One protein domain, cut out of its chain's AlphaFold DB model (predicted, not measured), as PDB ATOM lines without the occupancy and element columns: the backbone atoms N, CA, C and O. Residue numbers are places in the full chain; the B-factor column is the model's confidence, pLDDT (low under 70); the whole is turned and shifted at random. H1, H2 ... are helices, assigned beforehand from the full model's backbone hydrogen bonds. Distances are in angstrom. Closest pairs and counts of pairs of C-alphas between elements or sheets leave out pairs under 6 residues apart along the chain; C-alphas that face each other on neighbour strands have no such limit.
ATOM      1  N   TRP A  97      89.206  72.410 -43.373       69.56
ATOM      2  CA  TRP A  97      87.993  71.937 -44.050       69.56
ATOM      3  C   TRP A  97      87.162  73.040 -44.734       69.56
ATOM      4  O   TRP A  97      86.006  72.802 -45.070       69.56
ATOM      5  N   GLY A  98      87.753  74.217 -44.986       66.69
ATOM      6  CA  GLY A  98      87.098  75.320 -45.702       66.69
ATOM      7  C   GLY A  98      86.062  76.070 -44.863       66.69
ATOM      8  O   GLY A  98      85.166  76.698 -45.420       66.69
ATOM      9  N   LEU A  99      86.160  75.980 -43.535       69.38
ATOM     10  CA  LEU A  99      85.263  76.668 -42.612       69.38
ATOM     11  C   LEU A  99      85.379  78.194 -42.758       69.38
ATOM     12  O   LEU A  99      86.475  78.749 -42.731       69.38
ATOM     13  N   THR A 100      84.240  78.879 -42.827       71.19
ATOM     14  CA  THR A 100      84.149  80.343 -42.808       71.19
ATOM     15  C   THR A 100      83.345  80.796 -41.592       71.19
ATOM     16  O   THR A 100      82.282  80.256 -41.293       71.19
ATOM     17  N   ILE A 101      83.854  81.786 -40.854       71.00
ATOM     18  CA  ILE A 101      83.149  82.349 -39.695       71.00
ATOM     19  C   ILE A 101      82.310  83.544 -40.158       71.00
ATOM     20  O   ILE A 101      82.820  84.653 -40.311       71.00
ATOM     21  N   ASP A 102      81.008  83.324 -40.341       75.00
ATOM     22  CA  ASP A 102      80.039  84.412 -40.488       75.00
ATOM     23  C   ASP A 102      79.678  85.062 -39.128       75.00
ATOM     24  O   ASP A 102      80.144  84.666 -38.053       75.00
ATOM     25  N   ARG A 103      78.821  86.091 -39.151       70.88
ATOM     26  CA  ARG A 103      78.415  86.855 -37.954       70.88
ATOM     27  C   ARG A 103      77.553  86.057 -36.960       70.88
ATOM     28  O   ARG A 103      77.453  86.455 -35.794       70.88
ATOM     29  N   THR A 104      76.883  84.999 -37.395       73.81
ATOM     30  CA  THR A 104      76.063  84.110 -36.562       73.81
ATOM     31  C   THR A 104      76.946  83.037 -35.940       73.81
ATOM     32  O   THR A 104      77.003  82.942 -34.715       73.81
ATOM     33  N   ILE A 105      77.749  82.342 -36.746       76.44
ATOM     34  CA  ILE A 105      78.716  81.345 -36.273       76.44
ATOM     35  C   ILE A 105      79.719  81.979 -35.301       76.44
ATOM     36  O   ILE A 105      79.983  81.415 -34.242       76.44
ATOM     37  N   SER A 106      80.202  83.197 -35.578       77.62
ATOM     38  CA  SER A 106      81.055  83.955 -34.648       77.62
ATOM     39  C   SER A 106      80.404  84.118 -33.268       77.62
ATOM     40  O   SER A 106      81.083  84.011 -32.247       77.62
ATOM     41  N   ARG A 107      79.085  84.348 -33.193       79.50
ATOM     42  CA  ARG A 107      78.373  84.453 -31.908       79.50
ATOM     43  C   ARG A 107      78.317  83.105 -31.190       79.50
ATOM     44  O   ARG A 107      78.626  83.075 -30.001       79.50
ATOM     45  N   CYS A 108      78.002  82.021 -31.897       81.75
ATOM     46  CA  CYS A 108      77.954  80.670 -31.327       81.75
ATOM     47  C   CYS A 108      79.330  80.215 -30.813       81.75
ATOM     48  O   CYS A 108      79.434  79.763 -29.675       81.75
ATOM     49  N   VAL A 109      80.394  80.422 -31.599       86.00
ATOM     50  CA  VAL A 109      81.790  80.150 -31.206       86.00
ATOM     51  C   VAL A 109      82.163  80.929 -29.948       86.00
ATOM     52  O   VAL A 109      82.616  80.331 -28.978       86.00
ATOM     53  N   ASN A 110      81.921  82.245 -29.921       84.25
ATOM     54  CA  ASN A 110      82.243  83.071 -28.754       84.25
ATOM     55  C   ASN A 110      81.449  82.641 -27.503       84.25
ATOM     56  O   ASN A 110      82.019  82.577 -26.415       84.25
ATOM     57  N   ALA A 111      80.159  82.315 -27.644       85.50
ATOM     58  CA  ALA A 111      79.335  81.822 -26.541       85.50
ATOM     59  C   ALA A 111      79.855  80.480 -25.997       85.50
ATOM     60  O   ALA A 111      80.025  80.342 -24.783       85.50
ATOM     61  N   LEU A 112      80.178  79.528 -26.880       88.19
ATOM     62  CA  LEU A 112      80.724  78.231 -26.482       88.19
ATOM     63  C   LEU A 112      82.103  78.381 -25.832       88.19
ATOM     64  O   LEU A 112      82.346  77.777 -24.793       88.19
ATOM     65  N   SER A 113      82.993  79.212 -26.384       89.50
ATOM     66  CA  SER A 113      84.298  79.510 -25.780       89.50
ATOM     67  C   SER A 113      84.160  80.047 -24.354       89.50
ATOM     68  O   SER A 113      84.863  79.577 -23.460       89.50
ATOM     69  N   ILE A 114      83.231  80.981 -24.113       86.44
ATOM     70  CA  ILE A 114      82.965  81.525 -22.772       86.44
ATOM     71  C   ILE A 114      82.473  80.427 -21.822       86.44
ATOM     72  O   ILE A 114      83.003  80.292 -20.717       86.44
ATOM     73  N   ASP A 115      81.495  79.625 -22.238       87.69
ATOM     74  CA  ASP A 115      80.924  78.572 -21.393       87.69
ATOM     75  C   ASP A 115      81.883  77.406 -21.151       87.69
ATOM     76  O   ASP A 115      81.911  76.856 -20.051       87.69
ATOM     77  N   LEU A 116      82.762  77.097 -22.103       88.12
ATOM     78  CA  LEU A 116      83.868  76.172 -21.894       88.12
ATOM     79  C   LEU A 116      84.889  76.726 -20.901       88.12
ATOM     80  O   LEU A 116      85.258  76.019 -19.967       88.12
ATOM     81  N   CYS A 117      85.302  77.992 -21.023       86.69
ATOM     82  CA  CYS A 117      86.178  78.624 -20.033       86.69
ATOM     83  C   CYS A 117      85.578  78.577 -18.618       86.69
ATOM     84  O   CYS A 117      86.307  78.307 -17.663       86.69
ATOM     85  N   ARG A 118      84.261  78.786 -18.482       84.25
ATOM     86  CA  ARG A 118      83.523  78.648 -17.213       84.25
ATOM     87  C   ARG A 118      83.502  77.201 -16.726       84.25
ATOM     88  O   ARG A 118      83.855  76.931 -15.578       84.25
ATOM     89  N   SER A 119      83.193  76.264 -17.612       84.50
ATOM     90  CA  SER A 119      83.134  74.837 -17.314       84.50
ATOM     91  C   SER A 119      84.473  74.270 -16.821       84.50
ATOM     92  O   SER A 119      84.507  73.520 -15.846       84.50
ATOM     93  N   LEU A 120      85.595  74.678 -17.426       82.88
ATOM     94  CA  LEU A 120      86.951  74.261 -17.029       82.88
ATOM     95  C   LEU A 120      87.334  74.713 -15.607       82.88
ATOM     96  O   LEU A 120      88.188  74.096 -14.966       82.88
ATOM     97  N   VAL A 121      86.691  75.767 -15.087       81.94
ATOM     98  CA  VAL A 121      86.858  76.238 -13.700       81.94
ATOM     99  C   VAL A 121      85.707  75.829 -12.770       81.94
ATOM    100  O   VAL A 121      85.691  76.255 -11.616       81.94
ATOM    101  N   GLY A 122      84.776  74.986 -13.234       78.69
ATOM    102  CA  GLY A 122      83.631  74.507 -12.452       78.69
ATOM    103  C   GLY A 122      82.542  75.559 -12.215       78.69
ATOM    104  O   GLY A 122      81.861  75.507 -11.196       78.69
ATOM    105  N   GLN A 123      82.407  76.542 -13.111       81.94
ATOM    106  CA  GLN A 123      81.344  77.548 -13.074       81.94
ATOM    107  C   GLN A 123      80.186  77.178 -14.004       81.94
ATOM    108  O   GLN A 123      80.409  76.730 -15.127       81.94
ATOM    109  N   THR A 124      78.969  77.490 -13.556       79.69
ATOM    110  CA  THR A 124      77.711  77.281 -14.286       79.69
ATOM    111  C   THR A 124      77.734  77.841 -15.703       79.69
ATOM    112  O   THR A 124      78.220  78.952 -15.934       79.69
ATOM    113  N   LEU A 125      77.171  77.104 -16.657       79.31
ATOM    114  CA  LEU A 125      77.029  77.557 -18.044       79.31
ATOM    115  C   LEU A 125      76.077  78.771 -18.115       79.31
ATOM    116  O   LEU A 125      75.157  78.886 -17.304       79.31
ATOM    117  N   ARG A 126      76.315  79.702 -19.045       78.62
ATOM    118  CA  ARG A 126      75.442  80.862 -19.301       78.62
ATOM    119  C   ARG A 126      74.371  80.547 -20.336       78.62
ATOM    120  O   ARG A 126      73.247  81.018 -20.189       78.62
ATOM    121  N   ALA A 127      74.725  79.802 -21.379       72.94
ATOM    122  CA  ALA A 127      73.796  79.337 -22.395       72.94
ATOM    123  C   ALA A 127      73.318  77.912 -22.086       72.94
ATOM    124  O   ALA A 127      73.990  77.126 -21.413       72.94
ATOM    125  N   GLN A 128      72.135  77.583 -22.600       71.19
ATOM    126  CA  GLN A 128      71.647  76.212 -22.650       71.19
ATOM    127  C   GLN A 128      72.167  75.577 -23.940       71.19
ATOM    128  O   GLN A 128      71.949  76.106 -25.028       71.19
ATOM    129  N   TRP A 129      72.879  74.464 -23.795       75.19
ATOM    130  CA  TRP A 129      73.434  73.691 -24.901       75.19
ATOM    131  C   TRP A 129      72.660  72.371 -24.997       75.19
ATOM    132  O   TRP A 129      72.382  71.739 -23.972       75.19
ATOM    133  N   ARG A 130      72.286  71.962 -26.212       69.50
ATOM    134  CA  ARG A 130      71.402  70.824 -26.500       69.50
ATOM    135  C   ARG A 130      71.937  69.551 -25.830       69.50
ATOM    136  O   ARG A 130      73.048  69.108 -26.102       69.50
ATOM    137  N   GLY A 131      71.162  68.980 -24.905       63.56
ATOM    138  CA  GLY A 131      71.553  67.792 -24.131       63.56
ATOM    139  C   GLY A 131      72.627  68.011 -23.050       63.56
ATOM    140  O   GLY A 131      73.040  67.043 -22.412       63.56
ATOM    141  N   VAL A 132      73.080  69.242 -22.785       67.81
ATOM    142  CA  VAL A 132      74.156  69.536 -21.821       67.81
ATOM    143  C   VAL A 132      73.631  70.314 -20.614       67.81
ATOM    144  O   VAL A 132      73.636  71.541 -20.565       67.81
ATOM    145  N   SER A 133      73.220  69.575 -19.586       64.31
ATOM    146  CA  SER A 133      72.688  70.115 -18.327       64.31
ATOM    147  C   SER A 133      73.734  70.354 -17.226       64.31
ATOM    148  O   SER A 133      73.372  70.766 -16.125       64.31
ATOM    149  N   ARG A 134      75.018  70.049 -17.471       67.38
ATOM    150  CA  ARG A 134      76.108  70.119 -16.474       67.38
ATOM    151  C   ARG A 134      77.430  70.528 -17.116       67.38
ATOM    152  O   ARG A 134      77.749  70.070 -18.212       67.38
ATOM    153  N   GLU A 135      78.244  71.274 -16.380       74.19
ATOM    154  CA  GLU A 135      79.569  71.765 -16.779       74.19
ATOM    155  C   GLU A 135      80.459  70.603 -17.236       74.19
ATOM    156  O   GLU A 135      80.865  70.510 -18.392       74.19
ATOM    157  N   ARG A 136      80.664  69.612 -16.357       71.75
ATOM    158  CA  ARG A 136      81.519  68.448 -16.645       71.75
ATOM    159  C   ARG A 136      81.104  67.687 -17.913       71.75
ATOM    160  O   ARG A 136      81.962  67.076 -18.547       71.75
ATOM    161  N   ARG A 137      79.817  67.720 -18.287       72.56
ATOM    162  CA  ARG A 137      79.317  67.102 -19.525       72.56
ATOM    163  C   ARG A 137      79.779  67.893 -20.752       72.56
ATOM    164  O   ARG A 137      80.219  67.268 -21.707       72.56
ATOM    165  N   LEU A 138      79.788  69.228 -20.694       79.81
ATOM    166  CA  LEU A 138      80.288  70.085 -21.774       79.81
ATOM    167  C   LEU A 138      81.767  69.808 -22.087       79.81
ATOM    168  O   LEU A 138      82.116  69.584 -23.241       79.81
ATOM    169  N   THR A 139      82.637  69.764 -21.069       80.56
ATOM    170  CA  THR A 139      84.073  69.496 -21.284       80.56
ATOM    171  C   THR A 139      84.335  68.096 -21.826       80.56
ATOM    172  O   THR A 139      85.127  67.961 -22.753       80.56
ATOM    173  N   THR A 140      83.652  67.072 -21.296       76.94
ATOM    174  CA  THR A 140      83.793  65.693 -21.797       76.94
ATOM    175  C   THR A 140      83.344  65.578 -23.252       76.94
ATOM    176  O   THR A 140      84.059  64.973 -24.041       76.94
ATOM    177  N   ILE A 141      82.230  66.219 -23.631       77.44
ATOM    178  CA  ILE A 141      81.776  66.233 -25.026       77.44
ATOM    179  C   ILE A 141      82.880  66.785 -25.929       77.44
ATOM    180  O   ILE A 141      83.297  66.089 -26.841       77.44
ATOM    181  N   ILE A 142      83.424  67.980 -25.670       85.19
ATOM    182  CA  ILE A 142      84.479  68.553 -26.532       85.19
ATOM    183  C   ILE A 142      85.749  67.691 -26.573       85.19
ATOM    184  O   ILE A 142      86.379  67.614 -27.625       85.19
ATOM    185  N   GLU A 143      86.136  67.051 -25.468       81.50
ATOM    186  CA  GLU A 143      87.257  66.094 -25.428       81.50
ATOM    187  C   GLU A 143      87.001  64.899 -26.371       81.50
ATOM    188  O   GLU A 143      87.881  64.515 -27.145       81.50
ATOM    189  N   GLU A 144      85.772  64.377 -26.399       75.31
ATOM    190  CA  GLU A 144      85.336  63.329 -27.331       75.31
ATOM    191  C   GLU A 144      85.260  63.836 -28.783       75.31
ATOM    192  O   GLU A 144      85.847  63.213 -29.668       75.31
ATOM    193  N   LEU A 145      84.639  64.998 -29.047       76.25
ATOM    194  CA  LEU A 145      84.586  65.606 -30.390       76.25
ATOM    195  C   LEU A 145      86.002  65.839 -30.943       76.25
ATOM    196  O   LEU A 145      86.264  65.614 -32.128       76.25
ATOM    197  N   THR A 146      86.924  66.258 -30.071       83.38
ATOM    198  CA  THR A 146      88.345  66.433 -30.384       83.38
ATOM    199  C   THR A 146      88.955  65.103 -30.811       83.38
ATOM    200  O   THR A 146      89.425  64.995 -31.940       83.38
ATOM    201  N   LEU A 147      88.904  64.072 -29.958       74.62
ATOM    202  CA  LEU A 147      89.458  62.746 -30.255       74.62
ATOM    203  C   LEU A 147      88.908  62.162 -31.570       74.62
ATOM    204  O   LEU A 147      89.691  61.716 -32.410       74.62
ATOM    205  N   ILE A 148      87.587  62.201 -31.770       69.19
ATOM    206  CA  ILE A 148      86.942  61.673 -32.980       69.19
ATOM    207  C   ILE A 148      87.435  62.439 -34.216       69.19
ATOM    208  O   ILE A 148      87.788  61.820 -35.221       69.19
ATOM    209  N   THR A 149      87.527  63.771 -34.145       74.31
ATOM    210  CA  THR A 149      88.037  64.594 -35.252       74.31
ATOM    211  C   THR A 149      89.477  64.227 -35.608       74.31
ATOM    212  O   THR A 149      89.773  64.024 -36.784       74.31
ATOM    213  N   LEU A 150      90.355  64.085 -34.607       75.94
ATOM    214  CA  LEU A 150      91.773  63.744 -34.784       75.94
ATOM    215  C   LEU A 150      91.961  62.393 -35.486       75.94
ATOM    216  O   LEU A 150      92.687  62.315 -36.479       75.94
ATOM    217  N   ILE A 151      91.238  61.363 -35.031       66.81
ATOM    218  CA  ILE A 151      91.195  60.042 -35.678       66.81
ATOM    219  C   ILE A 151      90.699  60.173 -37.125       66.81
ATOM    220  O   ILE A 151      91.299  59.623 -38.044       66.81
ATOM    221  N   THR A 152      89.626  60.937 -37.347       65.00
ATOM    222  CA  THR A 152      88.976  61.046 -38.662       65.00
ATOM    223  C   THR A 152      89.857  61.716 -39.723       65.00
ATOM    224  O   THR A 152      89.726  61.423 -40.915       65.00
ATOM    225  N   ILE A 153      90.755  62.620 -39.322       69.81
ATOM    226  CA  ILE A 153      91.658  63.316 -40.249       69.81
ATOM    227  C   ILE A 153      93.047  62.664 -40.372       69.81
ATOM    228  O   ILE A 153      93.888  63.216 -41.082       69.81
ATOM    229  N   ASP A 154      93.265  61.514 -39.718       69.81
ATOM    230  CA  ASP A 154      94.567  60.842 -39.540       69.81
ATOM    231  C   ASP A 154      95.652  61.787 -38.985       69.81
ATOM    232  O   ASP A 154      96.809  61.810 -39.403       69.81
ATOM    233  N   TYR A 155      95.248  62.636 -38.038       71.62
ATOM    234  CA  TYR A 155      96.144  63.531 -37.318       71.62
ATOM    235  C   TYR A 155      96.212  63.056 -35.877       71.62
ATOM    236  O   TYR A 155      95.415  63.454 -35.032       71.62
ATOM    237  N   LEU A 156      97.184  62.191 -35.603       65.69
ATOM    238  CA  LEU A 156      97.609  61.860 -34.250       65.69
ATOM    239  C   LEU A 156      98.645  62.909 -33.820       65.69
ATOM    240  O   LEU A 156      99.831  62.741 -34.133       65.69
ATOM    241  N   PRO A 157      98.256  64.007 -33.131       64.06
ATOM    242  CA  PRO A 157      99.245  64.885 -32.537       64.06
ATOM    243  C   PRO A 157     100.037  64.025 -31.562       64.06
ATOM    244  O   PRO A 157      99.454  63.371 -30.696       64.06
ATOM    245  N   ARG A 158     101.367  63.999 -31.705       57.47
ATOM    246  CA  ARG A 158     102.209  63.368 -30.686       57.47
ATOM    247  C   ARG A 158     101.846  64.052 -29.368       57.47
ATOM    248  O   ARG A 158     102.054  65.266 -29.300       57.47
ATOM    249  N   PRO A 159     101.290  63.345 -28.365       52.72
ATOM    250  CA  PRO A 159     101.024  63.970 -27.082       52.72
ATOM    251  C   PRO A 159     102.373  64.472 -26.585       52.72
ATOM    252  O   PRO A 159     103.282  63.662 -26.397       52.72
ATOM    253  N   GLN A 160     102.545  65.795 -26.485       48.06
ATOM    254  CA  GLN A 160     103.816  66.345 -26.028       48.06
ATOM    255  C   GLN A 160     104.041  65.813 -24.607       48.06
ATOM    256  O   GLN A 160     103.215  66.073 -23.730       48.06
ATOM    257  N   PRO A 161     105.074  64.978 -24.397       44.16
ATOM    258  CA  PRO A 161     105.212  64.225 -23.164       44.16
ATOM    259  C   PRO A 161     105.675  65.162 -22.040       44.16
ATOM    260  O   PRO A 161     106.516  66.030 -22.263       44.16
ATOM    261  N   PRO A 162     105.167  64.961 -20.821       50.53
ATOM    262  CA  PRO A 162     103.765  65.274 -20.542       50.53
ATOM    263  C   PRO A 162     103.598  66.690 -19.982       50.53
ATOM    264  O   PRO A 162     104.552  67.289 -19.484       50.53
ATOM    265  N   LEU A 163     102.362  67.202 -19.947       55.16
ATOM    266  CA  LEU A 163     102.053  68.292 -19.015       55.16
ATOM    267  C   LEU A 163     102.409  67.800 -17.602       55.16
ATOM    268  O   LEU A 163     101.952  66.729 -17.217       55.16
ATOM    269  N   TYR A 164     103.220  68.555 -16.855       51.50
ATOM    270  CA  TYR A 164     103.897  68.118 -15.617       51.50
ATOM    271  C   TYR A 164     103.028  67.271 -14.658       51.50
ATOM    272  O   TYR A 164     103.468  66.224 -14.194       51.50
ATOM    273  N   TRP A 165     101.764  67.663 -14.453       53.88
ATOM    274  CA  TRP A 165     100.778  66.966 -13.613       53.88
ATOM    275  C   TRP A 165     100.477  65.511 -14.031       53.88
ATOM    276  O   TRP A 165     100.081  64.697 -13.202       53.88
ATOM    277  N   MET A 166     100.668  65.150 -15.301       52.91
ATOM    278  CA  MET A 166     100.466  63.784 -15.801       52.91
ATOM    279  C   MET A 166     101.586  62.832 -15.365       52.91
ATOM    280  O   MET A 166     101.353  61.634 -15.265       52.91
ATOM    281  N   LEU A 167     102.799  63.333 -15.096       55.53
ATOM    282  CA  LEU A 167     103.885  62.501 -14.556       55.53
ATOM    283  C   LEU A 167     103.651  62.126 -13.083       55.53
ATOM    284  O   LEU A 167     104.246  61.167 -12.602       55.53
ATOM    285  N   GLU A 168     102.773  62.851 -12.386       59.62
ATOM    286  CA  GLU A 168     102.400  62.591 -10.991       59.62
ATOM    287  C   GLU A 168     101.385  61.438 -10.846       59.62
ATOM    288  O   GLU A 168     101.123  60.997  -9.728       59.62
ATOM    289  N   GLN A 169     100.805  60.937 -11.948       59.22
ATOM    290  CA  GLN A 169      99.763  59.902 -11.934       59.22
ATOM    291  C   GLN A 169     100.255  58.605 -12.591       59.22
ATOM    292  O   GLN A 169     100.645  58.581 -13.757       59.22
ATOM    293  N   SER A 170     100.226  57.500 -11.843       59.62
ATOM    294  CA  SER A 170     100.710  56.184 -12.289       59.62
ATOM    295  C   SER A 170      99.902  55.591 -13.451       59.62
ATOM    296  O   SER A 170     100.419  54.772 -14.211       59.62
ATOM    297  N   ASP A 171      98.658  56.031 -13.616       61.78
ATOM    298  CA  ASP A 171      97.683  55.597 -14.613       61.78
ATOM    299  C   ASP A 171      97.371  56.677 -15.668       61.78
ATOM    300  O   ASP A 171      96.394  56.545 -16.404       61.78
ATOM    301  N   TRP A 172      98.212  57.714 -15.812       58.25
ATOM    302  CA  TRP A 172      97.953  58.887 -16.670       58.25
ATOM    303  C   TRP A 172      97.495  58.571 -18.101       58.25
ATOM    304  O   TRP A 172      96.767  59.358 -18.701       58.25
ATOM    305  N   LYS A 173      97.900  57.423 -18.661       58.47
ATOM    306  CA  LYS A 173      97.482  56.952 -19.992       58.47
ATOM    307  C   LYS A 173      95.983  56.646 -20.074       58.47
ATOM    308  O   LYS A 173      95.396  56.847 -21.128       58.47
ATOM    309  N   ALA A 174      95.381  56.169 -18.984       57.41
ATOM    310  CA  ALA A 174      93.945  55.919 -18.870       57.41
ATOM    311  C   ALA A 174      93.150  57.206 -18.576       57.41
ATOM    312  O   ALA A 174      91.980  57.297 -18.935       57.41
ATOM    313  N   ALA A 175      93.794  58.211 -17.973       59.34
ATOM    314  CA  ALA A 175      93.224  59.536 -17.714       59.34
ATOM    315  C   ALA A 175      93.481  60.564 -18.841       59.34
ATOM    316  O   ALA A 175      93.094  61.730 -18.721       59.34
ATOM    317  N   PHE A 176      94.163  60.170 -19.922       66.69
ATOM    318  CA  PHE A 176      94.550  61.082 -20.994       66.69
ATOM    319  C   PHE A 176      93.396  61.344 -21.966       66.69
ATOM    320  O   PHE A 176      92.904  60.441 -22.638       66.69
ATOM    321  N   HIS A 177      93.037  62.619 -22.105       73.56
ATOM    322  CA  HIS A 177      92.091  63.105 -23.103       73.56
ATOM    323  C   HIS A 177      92.788  64.120 -24.015       73.56
ATOM    324  O   HIS A 177      93.487  65.013 -23.529       73.56
ATOM    325  N   TYR A 178      92.576  64.020 -25.331       77.62
ATOM    326  CA  TYR A 178      92.969  65.096 -26.240       77.62
ATOM    327  C   TYR A 178      92.053  66.301 -26.033       77.62
ATOM    328  O   TYR A 178      90.842  66.165 -25.882       77.62
ATOM    329  N   THR A 179      92.641  67.494 -26.048       86.06
ATOM    330  CA  THR A 179      91.923  68.752 -25.814       86.06
ATOM    331  C   THR A 179      92.255  69.751 -26.922       86.06
ATOM    332  O   THR A 179      93.360  69.688 -27.472       86.06
ATOM    333  N   PRO A 180      91.386  70.735 -27.214       88.25
ATOM    334  CA  PRO A 180      91.689  71.792 -28.183       88.25
ATOM    335  C   PRO A 180      92.961  72.603 -27.866       88.25
ATOM    336  O   PRO A 180      93.517  73.237 -28.754       88.25
ATOM    337  N   ALA A 181      93.459  72.571 -26.622       86.44
ATOM    338  CA  ALA A 181      94.720  73.214 -26.239       86.44
ATOM    339  C   ALA A 181      95.977  72.517 -26.793       86.44
ATOM    340  O   ALA A 181      97.040  73.129 -26.824       86.44
ATOM    341  N   MET A 182      95.871  71.251 -27.208       82.62
ATOM    342  CA  MET A 182      96.988  70.455 -27.741       82.62
ATOM    343  C   MET A 182      97.133  70.577 -29.265       82.62
ATOM    344  O   MET A 182      97.956  69.883 -29.862       82.62
ATOM    345  N   LEU A 183      96.297  71.397 -29.903       84.00
ATOM    346  CA  LEU A 183      96.148  71.467 -31.351       84.00
ATOM    347  C   LEU A 183      96.572  72.836 -31.887       84.00
ATOM    348  O   LEU A 183      96.427  73.828 -31.170       84.00
ATOM    349  N   PRO A 184      97.003  72.907 -33.163       83.50
ATOM    350  CA  PRO A 184      97.083  74.166 -33.889       83.50
ATOM    351  C   PRO A 184      95.773  74.945 -33.758       83.50
ATOM    352  O   PRO A 184      94.684  74.371 -33.833       83.50
ATOM    353  N   THR A 185      95.861  76.253 -33.574       85.62
ATOM    354  CA  THR A 185      94.731  77.116 -33.226       85.62
ATOM    355  C   THR A 185      93.680  77.145 -34.330       85.62
ATOM    356  O   THR A 185      92.491  77.188 -34.021       85.62
ATOM    357  N   SER A 186      94.062  76.983 -35.600       83.31
ATOM    358  CA  SER A 186      93.110  76.770 -36.700       83.31
ATOM    359  C   SER A 186      92.296  75.476 -36.525       83.31
ATOM    360  O   SER A 186      91.074  75.488 -36.685       83.31
ATOM    361  N   LEU A 187      92.935  74.376 -36.114       84.19
ATOM    362  CA  LEU A 187      92.284  73.089 -35.846       84.19
ATOM    363  C   LEU A 187      91.412  73.125 -34.585       84.19
ATOM    364  O   LEU A 187      90.278  72.647 -34.613       84.19
ATOM    365  N   ALA A 188      91.896  73.762 -33.518       88.94
ATOM    366  CA  ALA A 188      91.109  74.034 -32.320       88.94
ATOM    367  C   ALA A 188      89.859  74.868 -32.651       88.94
ATOM    368  O   ALA A 188      88.756  74.515 -32.240       88.94
ATOM    369  N   THR A 189      90.009  75.931 -33.452       89.06
ATOM    370  CA  THR A 189      88.895  76.779 -33.905       89.06
ATOM    371  C   THR A 189      87.872  75.969 -34.688       89.06
ATOM    372  O   THR A 189      86.682  76.086 -34.417       89.06
ATOM    373  N   GLY A 190      88.318  75.098 -35.599       85.19
ATOM    374  CA  GLY A 190      87.422  74.224 -36.352       85.19
ATOM    375  C   GLY A 190      86.600  73.287 -35.460       85.19
ATOM    376  O   GLY A 190      85.394  73.161 -35.655       85.19
ATOM    377  N   ILE A 191      87.218  72.682 -34.442       86.50
ATOM    378  CA  ILE A 191      86.522  71.805 -33.484       86.50
ATOM    379  C   ILE A 191      85.519  72.592 -32.630       86.50
ATOM    380  O   ILE A 191      84.375  72.163 -32.494       86.50
ATOM    381  N   ILE A 192      85.905  73.757 -32.095       90.00
ATOM    382  CA  ILE A 192      84.998  74.619 -31.317       90.00
ATOM    383  C   ILE A 192      83.845  75.138 -32.191       90.00
ATOM    384  O   ILE A 192      82.707  75.187 -31.734       90.00
ATOM    385  N   MET A 193      84.097  75.463 -33.461       85.19
ATOM    386  CA  MET A 193      83.067  75.864 -34.421       85.19
ATOM    387  C   MET A 193      82.057  74.741 -34.671       85.19
ATOM    388  O   MET A 193      80.863  74.962 -34.465       85.19
ATOM    389  N   LEU A 194      82.523  73.534 -35.013       78.44
ATOM    390  CA  LEU A 194      81.664  72.357 -35.190       78.44
ATOM    391  C   LEU A 194      80.837  72.073 -33.930       78.44
ATOM    392  O   LEU A 194      79.624  71.898 -34.017       78.44
ATOM    393  N   ALA A 195      81.476  72.099 -32.759       83.06
ATOM    394  CA  ALA A 195      80.810  71.912 -31.478       83.06
ATOM    395  C   ALA A 195      79.745  72.981 -31.196       83.06
ATOM    396  O   ALA A 195      78.669  72.654 -30.706       83.06
ATOM    397  N   SER A 196      80.019  74.250 -31.518       82.31
ATOM    398  CA  SER A 196      79.091  75.357 -31.262       82.31
ATOM    399  C   SER A 196      77.821  75.268 -32.103       82.31
ATOM    400  O   SER A 196      76.757  75.632 -31.616       82.31
ATOM    401  N   VAL A 197      77.917  74.737 -33.326       75.31
ATOM    402  CA  VAL A 197      76.759  74.457 -34.185       75.31
ATOM    403  C   VAL A 197      76.005  73.238 -33.652       75.31
ATOM    404  O   VAL A 197      74.819  73.329 -33.357       75.31
ATOM    405  N   VAL A 198      76.709  72.122 -33.445       72.31
ATOM    406  CA  VAL A 198      76.146  70.837 -32.987       72.31
ATOM    407  C   VAL A 198      75.415  70.929 -31.645       72.31
ATOM    408  O   VAL A 198      74.394  70.272 -31.451       72.31
ATOM    409  N   LEU A 199      75.950  71.712 -30.708       75.19
ATOM    410  CA  LEU A 199      75.396  71.859 -29.365       75.19
ATOM    411  C   LEU A 199      74.429  73.040 -29.244       75.19
ATOM    412  O   LEU A 199      73.794  73.172 -28.198       75.19
ATOM    413  N   SER A 200      74.319  73.915 -30.248       71.06
ATOM    414  CA  SER A 200      73.307  74.972 -30.211       71.06
ATOM    415  C   SER A 200      71.911  74.359 -30.301       71.06
ATOM    416  O   SER A 200      71.659  73.479 -31.122       71.06
ATOM    417  N   ASP A 201      71.010  74.782 -29.417       58.09
ATOM    418  CA  ASP A 201      69.610  74.371 -29.495       58.09
ATOM    419  C   ASP A 201      68.902  75.186 -30.590       58.09
ATOM    420  O   ASP A 201      69.110  76.401 -30.692       58.09
ATOM    421  N   HIS A 202      68.039  74.544 -31.386       44.75
ATOM    422  CA  HIS A 202      67.262  75.228 -32.427       44.75
ATOM    423  C   HIS A 202      66.383  76.347 -31.846       44.75
ATOM    424  O   HIS A 202      66.103  77.314 -32.540       44.75
ATOM    425  N   GLN A 203      66.058  76.280 -30.551       43.12
ATOM    426  CA  GLN A 203      65.254  77.250 -29.794       43.12
ATOM    427  C   GLN A 203      65.856  78.640 -29.576       43.12
ATOM    428  O   GLN A 203      65.178  79.508 -29.025       43.12
ATOM    429  N   PHE A 204      67.071  78.916 -30.058       43.31
ATOM    430  CA  PHE A 204      67.409  80.312 -30.375       43.31
ATOM    431  C   PHE A 204      66.493  80.891 -31.487       43.31
ATOM    432  O   PHE A 204      66.483  82.103 -31.692       43.31
ATOM    433  N   PHE A 205      65.705  80.024 -32.144       38.22
ATOM    434  CA  PHE A 205      64.657  80.255 -33.141       38.22
ATOM    435  C   PHE A 205      63.423  79.325 -32.921       38.22
ATOM    436  O   PHE A 205      62.945  78.706 -33.864       38.22
TER     437      PHE A 205
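AT A GLANCE: This is residues 97 to 205 of the 250 residues of an uncharacterized protein of Acetobacter malorum (UniProt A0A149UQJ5). Three helices make a small crossed core: H2, the longest, and H1 form a V where the last residues of H1 meet the first residues of H2, and H3 crosses between them on the open side of the V. From the other end of H2 a long stretch with no named element, residues 153 to 184, swings far out before it returns to H3, and the four-residue H4 lies at the opposite end of the domain. The printed part has 109 residues, with four named helices in the order H1, H2, H3, H4 and no named strand; the class is all helix, though under half of the residues, 52, are in named elements. The whole is compact, with a radius of gyration of the C-alphas of 14.8 A, and spans 48 by 33 by 18 A.

HOW THE PARTS SIT: Start at H2, residues 135 to 152. With residues 135 to 139 alone it touches H1, residues 105 to 120, which meets it with residues 116 to 120 alone; the closest C-alphas, those of Ser 119 and Glu 135, are 4.7 A apart. H1 and H2 run opposite ways at a steep tilt of 62 degrees. Farther along H2, residues 142 to 149 touch residues 191 to 195 of H3, which holds residues 185 to 198; the closest C-alphas, those of Thr 146 and Ile 191, are 6.5 A apart. H2 and H3 also stand at a steep tilt of 62 degrees, opposite ways. Now look from H3 to H1: residues 192 to 197 of H3 touch H1, the closest C-alphas being those of Cys 108 and Ser 196, at 5.4 A. Their lines are about perpendicular, at 83 degrees. The helix packing is mostly crossed, with no touching pair at a shallow tilt. H4, residues 202 to 205, is apart from H1, H2 and H3. In H1, H2 and H3 every O i to N i+4 pair is within hydrogen-bond range; H4 is too short for such a pair.

IN THESE COORDINATES: Find C-alpha 135 at (79.569, 71.765, -16.779); from there H2 runs 26.1 A to C-alpha 152 at (88.976, 61.046, -38.662). H1 begins at C-alpha 105, at (78.716, 81.345, -36.273), and runs 22.1 A to C-alpha 120. H3 runs 19.6 A from C-alpha 185 to C-alpha 198. H4 ends the printed part at C-alpha 205, at (64.657, 80.255, -33.141), 5.7 A from C-alpha 202.

THE WHOLE: The two C-alphas farthest apart are those of Ser 170 and Phe 205, at 48.1 A. The printed part has no cut. The links from H1 to H2, 14 residues, and from H2 to H3, 32 residues, are long, while the link from H3 to H4 is tight. The mean pLDDT of the printed part is 72.6; look for values under 70 at residues 156 to 176 and 201 to 205, among others.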